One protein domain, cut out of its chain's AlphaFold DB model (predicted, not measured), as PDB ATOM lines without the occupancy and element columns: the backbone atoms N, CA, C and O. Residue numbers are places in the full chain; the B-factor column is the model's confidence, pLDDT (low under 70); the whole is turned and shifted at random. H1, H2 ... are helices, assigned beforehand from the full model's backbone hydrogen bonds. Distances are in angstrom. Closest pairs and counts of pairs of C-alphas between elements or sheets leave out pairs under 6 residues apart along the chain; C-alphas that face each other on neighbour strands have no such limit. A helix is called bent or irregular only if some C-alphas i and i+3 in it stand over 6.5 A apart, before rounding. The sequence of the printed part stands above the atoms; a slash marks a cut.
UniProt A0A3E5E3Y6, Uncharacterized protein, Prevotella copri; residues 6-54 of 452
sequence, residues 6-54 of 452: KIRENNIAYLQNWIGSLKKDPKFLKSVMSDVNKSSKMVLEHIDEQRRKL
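This is residues 6 to 54 of the 452 residues of an uncharacterized protein of Prevotella copri (UniProt A0A3E5E3Y6). One long straight helix, H2, and a shorter, bent helix, H1, meet near their ends at a corner and make a flat, open V, with H1 itself kinked into the arms H1a and H1b. H2 makes the longest axis; H1b leads away from the corner and H1a is the far end of the hook, with empty space between it and H2. The printed part has 49 residues, with two named helices in the order H1, H2 and no named strand; the class is all helix. It is extended, with a radius of gyration of the C-alphas of 15.5 A, and spans 46 by 27 by 8 A.

Find C-alpha 28 at (-3.580, 3.304, -47.821); from there H2, residues 28 to 53, runs 37.3 A to C-alpha 53 at (2.387, 39.517, -41.190). Go back to C-alpha 6 at (11.127, 9.900, -28.166), where H1, residues 6 to 24, begins. By its hydrogen bonds H1 was assigned as one helix, but it is bent: C-alphas 13 and 16 are 7.2 A apart. Its arms are H1a, residues 6 to 13, and H1b, residues 16 to 24, each 12.6 A long. H1a is itself irregular, with C-alphas 10 and 13 at 6.9 A.

Look at residues 28 to 29, with which alone H2 touches H1b. They only just touch, only at the corner by their link, with 3 pairs of C-alphas within 8 A; the closest C-alphas, of Leu 22 and Phe 28, are 6.4 A apart. H1b and H2 run opposite ways at a steep tilt of 63 degrees. H1a and H1b also stand at a steep tilt of 63 degrees. H1a and H2 are apart. In H1b and H2 every O i to N i+4 pair is within hydrogen-bond range; in H1a 2 of 4 are.

The C-alphas of Lys 24 and Leu 54, the two farthest apart, are 47.0 A from each other. The printed part has no cut, and the link from H1 to H2 is tight. Mean pLDDT of the printed part is 79.9; look for values under 70 at residues 6 to 10.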
ATOM      1  N   LYS A   6      12.491   9.895 -28.721       61.59
ATOM      2  CA  LYS A   6      11.127   9.900 -28.166       61.59
ATOM      3  C   LYS A   6      10.045   9.699 -29.227       61.59
ATOM      4  O   LYS A   6       9.021   9.074 -28.952       61.59
ATOM      5  N   ILE A   7      10.260  10.189 -30.453       60.81
ATOM      6  CA  ILE A   7       9.310   9.993 -31.563       60.81
ATOM      7  C   ILE A   7       9.274   8.517 -31.966       60.81
ATOM      8  O   ILE A   7       8.222   8.004 -32.342       60.81
ATOM      9  N   ARG A   8      10.400   7.801 -31.875       63.84
ATOM     10  CA  ARG A   8      10.442   6.368 -32.190       63.84
ATOM     11  C   ARG A   8       9.727   5.546 -31.124       63.84
ATOM     12  O   ARG A   8       8.889   4.730 -31.486       63.84
ATOM     13  N   GLU A   9      10.009   5.792 -29.848       67.81
ATOM     14  CA  GLU A   9       9.460   5.023 -28.719       67.81
ATOM     15  C   GLU A   9       7.938   5.162 -28.587       67.81
ATOM     16  O   GLU A   9       7.236   4.156 -28.468       67.81
ATOM     17  N   ASN A  10       7.403   6.378 -28.730       69.81
ATOM     18  CA  ASN A  10       5.957   6.623 -28.654       69.81
ATOM     19  C   ASN A  10       5.170   5.992 -29.814       69.81
ATOM     20  O   ASN A  10       3.980   5.711 -29.678       69.81
ATOM     21  N   ASN A  11       5.826   5.744 -30.951       72.19
ATOM     22  CA  ASN A  11       5.179   5.177 -32.130       72.19
ATOM     23  C   ASN A  11       5.160   3.636 -32.145       72.19
ATOM     24  O   ASN A  11       4.411   3.055 -32.932       72.19
ATOM     25  N   ILE A  12       5.914   2.959 -31.264       76.31
ATOM     26  CA  ILE A  12       6.020   1.485 -31.226       76.31
ATOM     27  C   ILE A  12       4.647   0.821 -31.056       76.31
ATOM     28  O   ILE A  12       4.353  -0.172 -31.723       76.31
ATOM     29  N   ALA A  13       3.781   1.403 -30.222       77.56
ATOM     30  CA  ALA A  13       2.440   0.888 -29.946       77.56
ATOM     31  C   ALA A  13       1.518   0.856 -31.185       77.56
ATOM     32  O   ALA A  13       0.576   0.065 -31.233       77.56
ATOM     33  N   TYR A  14       1.794   1.673 -32.207       81.12
ATOM     34  CA  TYR A  14       0.945   1.806 -33.397       81.12
ATOM     35  C   TYR A  14       1.416   0.953 -34.584       81.12
ATOM     36  O   TYR A  14       0.641   0.708 -35.512       81.12
ATOM     37  N   LEU A  15       2.650   0.434 -34.544       80.88
ATOM     38  CA  LEU A  15       3.270  -0.289 -35.661       80.88
ATOM     39  C   LEU A  15       2.487  -1.540 -36.083       80.88
ATOM     40  O   LEU A  15       2.300  -1.769 -37.276       80.88
ATOM     41  N   GLN A  16       1.993  -2.334 -35.128       82.06
ATOM     42  CA  GLN A  16       1.224  -3.551 -35.432       82.06
ATOM     43  C   GLN A  16      -0.083  -3.231 -36.169       82.06
ATOM     44  O   GLN A  16      -0.422  -3.880 -37.161       82.06
ATOM     45  N   ASN A  17      -0.780  -2.175 -35.741       84.69
ATOM     46  CA  ASN A  17      -2.009  -1.723 -36.388       84.69
ATOM     47  C   ASN A  17      -1.736  -1.159 -37.790       84.69
ATOM     48  O   ASN A  17      -2.472  -1.472 -38.723       84.69
ATOM     49  N   TRP A  18      -0.653  -0.397 -37.977       83.19
ATOM     50  CA  TRP A  18      -0.269   0.121 -39.294       83.19
ATOM     51  C   TRP A  18       0.126  -0.989 -40.273       83.19
ATOM     52  O   TRP A  18      -0.315  -0.966 -41.423       83.19
ATOM     53  N   ILE A  19       0.873  -2.006 -39.825       85.88
ATOM     54  CA  ILE A  19       1.181  -3.196 -40.638       85.88
ATOM     55  C   ILE A  19      -0.112  -3.928 -41.025       85.88
ATOM     56  O   ILE A  19      -0.259  -4.355 -42.172       85.88
ATOM     57  N   GLY A  20      -1.062  -4.051 -40.093       87.75
ATOM     58  CA  GLY A  20      -2.379  -4.633 -40.350       87.75
ATOM     59  C   GLY A  20      -3.171  -3.883 -41.427       87.75
ATOM     60  O   GLY A  20      -3.692  -4.514 -42.347       87.75
ATOM     61  N   SER A  21      -3.225  -2.550 -41.355       86.12
ATOM     62  CA  SER A  21      -3.896  -1.708 -42.356       86.12
ATOM     63  C   SER A  21      -3.220  -1.775 -43.727       86.12
ATOM     64  O   SER A  21      -3.908  -1.909 -44.735       86.12
ATOM     65  N   LEU A  22      -1.883  -1.783 -43.776       84.56
ATOM     66  CA  LEU A  22      -1.120  -1.879 -45.028       84.56
ATOM     67  C   LEU A  22      -1.303  -3.220 -45.742       84.56
ATOM     68  O   LEU A  22      -1.357  -3.264 -46.968       84.56
ATOM     69  N   LYS A  23      -1.412  -4.320 -44.987       88.19
ATOM     70  CA  LYS A  23      -1.699  -5.645 -45.558       88.19
ATOM     71  C   LYS A  23      -3.116  -5.738 -46.132       88.19
ATOM     72  O   LYS A  23      -3.318  -6.477 -47.089       88.19
ATOM     73  N   LYS A  24      -4.083  -5.019 -45.547       91.19
ATOM     74  CA  LYS A  24      -5.484  -4.984 -46.005       91.19
ATOM     75  C   LYS A  24      -5.678  -4.081 -47.223       91.19
ATOM     76  O   LYS A  24      -6.400  -4.463 -48.136       91.19
ATOM     77  N   ASP A  25      -5.030  -2.919 -47.245       89.75
ATOM     78  CA  ASP A  25      -5.036  -2.008 -48.388       89.75
ATOM     79  C   ASP A  25      -3.651  -1.362 -48.582       89.75
ATOM     80  O   ASP A  25      -3.317  -0.378 -47.920       89.75
ATOM     81  N   PRO A  26      -2.838  -1.855 -49.529       84.50
ATOM     82  CA  PRO A  26      -1.531  -1.268 -49.816       84.50
ATOM     83  C   PRO A  26      -1.590   0.178 -50.336       84.50
ATOM     84  O   PRO A  26      -0.604   0.910 -50.222       84.50
ATOM     85  N   LYS A  27      -2.721   0.625 -50.909       84.75
ATOM     86  CA  LYS A  27      -2.880   2.012 -51.385       84.75
ATOM     87  C   LYS A  27      -3.089   2.996 -50.234       84.75
ATOM     88  O   LYS A  27      -2.805   4.180 -50.424       84.75
ATOM     89  N   PHE A  28      -3.470   2.515 -49.049       83.25
ATOM     90  CA  PHE A  28      -3.580   3.304 -47.821       83.25
ATOM     91  C   PHE A  28      -2.325   4.144 -47.559       83.25
ATOM     92  O   PHE A  28      -2.431   5.322 -47.228       83.25
ATOM     93  N   LEU A  29      -1.129   3.592 -47.811       80.31
ATOM     94  CA  LEU A  29       0.128   4.319 -47.618       80.31
ATOM     95  C   LEU A  29       0.213   5.588 -48.476       80.31
ATOM     96  O   LEU A  29       0.695   6.611 -48.003       80.31
ATOM     97  N   LYS A  30      -0.275   5.544 -49.724       78.62
ATOM     98  CA  LYS A  30      -0.285   6.721 -50.607       78.62
ATOM     99  C   LYS A  30      -1.229   7.801 -50.083       78.62
ATOM    100  O   LYS A  30      -0.885   8.976 -50.169       78.62
ATOM    101  N   SER A  31      -2.373   7.406 -49.518       82.75
ATOM    102  CA  SER A  31      -3.298   8.339 -48.862       82.75
ATOM    103  C   SER A  31      -2.643   8.987 -47.649       82.75
ATOM    104  O   SER A  31      -2.591  10.206 -47.574       82.75
ATOM    105  N   VAL A  32      -2.041   8.185 -46.763       81.25
ATOM    106  CA  VAL A  32      -1.343   8.689 -45.572       81.25
ATOM    107  C   VAL A  32      -0.213   9.642 -45.960       81.25
ATOM    108  O   VAL A  32      -0.104  10.717 -45.388       81.25
ATOM    109  N   MET A  33       0.599   9.303 -46.966       73.62
ATOM    110  CA  MET A  33       1.635  10.216 -47.461       73.62
ATOM    111  C   MET A  33       1.044  11.511 -48.027       73.62
ATOM    112  O   MET A  33       1.598  12.582 -47.798       73.62
ATOM    113  N   SER A  34      -0.076  11.441 -48.752       77.12
ATOM    114  CA  SER A  34      -0.747  12.637 -49.273       77.12
ATOM    115  C   SER A  34      -1.289  13.517 -48.150       77.12
ATOM    116  O   SER A  34      -1.146  14.737 -48.216       77.12
ATOM    117  N   ASP A  35      -1.877  12.916 -47.118       80.69
ATOM    118  CA  ASP A  35      -2.416  13.632 -45.963       80.69
ATOM    119  C   ASP A  35      -1.293  14.254 -45.132       80.69
ATOM    120  O   ASP A  35      -1.409  15.402 -44.707       80.69
ATOM    121  N   VAL A  36      -0.167  13.553 -44.968       82.31
ATOM    122  CA  VAL A  36       1.042  14.085 -44.324       82.31
ATOM    123  C   VAL A  36       1.613  15.249 -45.131       82.31
ATOM    124  O   VAL A  36       1.911  16.290 -44.552       82.31
ATOM    125  N   ASN A  37       1.699  15.131 -46.459       75.62
ATOM    126  CA  ASN A  37       2.168  16.217 -47.321       75.62
ATOM    127  C   ASN A  37       1.241  17.434 -47.255       75.62
ATOM    128  O   ASN A  37       1.717  18.562 -47.143       75.62
ATOM    129  N   LYS A  38      -0.080  17.220 -47.277       81.06
ATOM    130  CA  LYS A  38      -1.065  18.296 -47.139       81.06
ATOM    131  C   LYS A  38      -0.974  18.957 -45.767       81.06
ATOM    132  O   LYS A  38      -0.950  20.178 -45.693       81.06
ATOM    133  N   SER A  39      -0.854  18.165 -44.705       75.44
ATOM    134  CA  SER A  39      -0.722  18.666 -43.333       75.44
ATOM    135  C   SER A  39       0.575  19.454 -43.152       75.44
ATOM    136  O   SER A  39       0.551  20.564 -42.633       75.44
ATOM    137  N   SER A  40       1.697  18.934 -43.654       75.69
ATOM    138  CA  SER A  40       2.985  19.631 -43.626       75.69
ATOM    139  C   SER A  40       2.933  20.939 -44.412       75.69
ATOM    140  O   SER A  40       3.453  21.949 -43.947       75.69
ATOM    141  N   LYS A  41       2.282  20.942 -45.582       79.38
ATOM    142  CA  LYS A  41       2.089  22.147 -46.391       79.38
ATOM    143  C   LYS A  41       1.217  23.176 -45.671       79.38
ATOM    144  O   LYS A  41       1.601  24.333 -45.628       79.38
ATOM    145  N   MET A  42       0.114  22.757 -45.050       79.81
ATOM    146  CA  MET A  42      -0.751  23.652 -44.270       79.81
ATOM    147  C   MET A  42      -0.007  24.290 -43.091       79.81
ATOM    148  O   MET A  42      -0.192  25.472 -42.819       79.81
ATOM    149  N   VAL A  43       0.859  23.533 -42.406       81.50
ATOM    150  CA  VAL A  43       1.703  24.075 -41.328       81.50
ATOM    151  C   VAL A  43       2.682  25.116 -41.875       81.50
ATOM    152  O   VAL A  43       2.783  26.198 -41.305       81.50
ATOM    153  N   LEU A  44       3.359  24.831 -42.994       79.56
ATOM    154  CA  LEU A  44       4.277  25.784 -43.632       79.56
ATOM    155  C   LEU A  44       3.559  27.040 -44.139       79.56
ATOM    156  O   LEU A  44       4.041  28.140 -43.912       79.56
ATOM    157  N   GLU A  45       2.391  26.898 -44.764       81.88
ATOM    158  CA  GLU A  45       1.572  28.025 -45.223       81.88
ATOM    159  C   GLU A  45       1.132  28.913 -44.059       81.88
ATOM    160  O   GLU A  45       1.171  30.137 -44.176       81.88
ATOM    161  N   HIS A  46       0.759  28.307 -42.927       84.75
ATOM    162  CA  HIS A  46       0.401  29.050 -41.727       84.75
ATOM    163  C   HIS A  46       1.606  29.797 -41.141       84.75
ATOM    164  O   HIS A  46       1.482  30.965 -40.779       84.75
ATOM    165  N   ILE A  47       2.780  29.160 -41.093       80.81
ATOM    166  CA  ILE A  47       4.027  29.815 -40.671       80.81
ATOM    167  C   ILE A  47       4.368  30.970 -41.621       80.81
ATOM    168  O   ILE A  47       4.666  32.066 -41.154       80.81
ATOM    169  N   ASP A  48       4.255  30.776 -42.935       82.69
ATOM    170  CA  ASP A  48       4.519  31.812 -43.938       82.69
ATOM    171  C   ASP A  48       3.527  32.971 -43.871       82.69
ATOM    172  O   ASP A  48       3.883  34.115 -44.154       82.69
ATOM    173  N   GLU A  49       2.280  32.703 -43.491       84.38
ATOM    174  CA  GLU A  49       1.299  33.745 -43.218       84.38
ATOM    175  C   GLU A  49       1.705  34.596 -42.009       84.38
ATOM    176  O   GLU A  49       1.622  35.823 -42.080       84.38
ATOM    177  N   GLN A  50       2.193  33.974 -40.929       83.31
ATOM    178  CA  GLN A  50       2.725  34.695 -39.766       83.31
ATOM    179  C   GLN A  50       3.992  35.483 -40.126       83.31
ATOM    180  O   GLN A  50       4.089  36.663 -39.800       83.31
ATOM    181  N   ARG A  51       4.916  34.874 -40.880       78.88
ATOM    182  CA  ARG A  51       6.128  35.535 -41.387       78.88
ATOM    183  C   ARG A  51       5.794  36.758 -42.232       78.88
ATOM    184  O   ARG A  51       6.307  37.837 -41.968       78.88
ATOM    185  N   ARG A  52       4.855  36.640 -43.176       81.38
ATOM    186  CA  ARG A  52       4.404  37.782 -43.989       81.38
ATOM    187  C   ARG A  52       3.738  38.878 -43.161       81.38
ATOM    188  O   ARG A  52       3.969  40.049 -43.442       81.38
ATOM    189  N   LYS A  53       2.951  38.529 -42.135       83.19
ATOM    190  CA  LYS A  53       2.387  39.517 -41.190       83.19
ATOM    191  C   LYS A  53       3.474  40.277 -40.426       83.19
ATOM    192  O   LYS A  53       3.267  41.437 -40.092       83.19
ATOM    193  N   LEU A  54       4.623  39.645 -40.198       78.88
ATOM    194  CA  LEU A  54       5.812  40.234 -39.578       78.88
ATOM    195  C   LEU A  54       6.764  40.902 -40.592       78.88
ATOM    196  O   LEU A  54       7.827  41.375 -40.206       78.88
TER     197      LEU A  54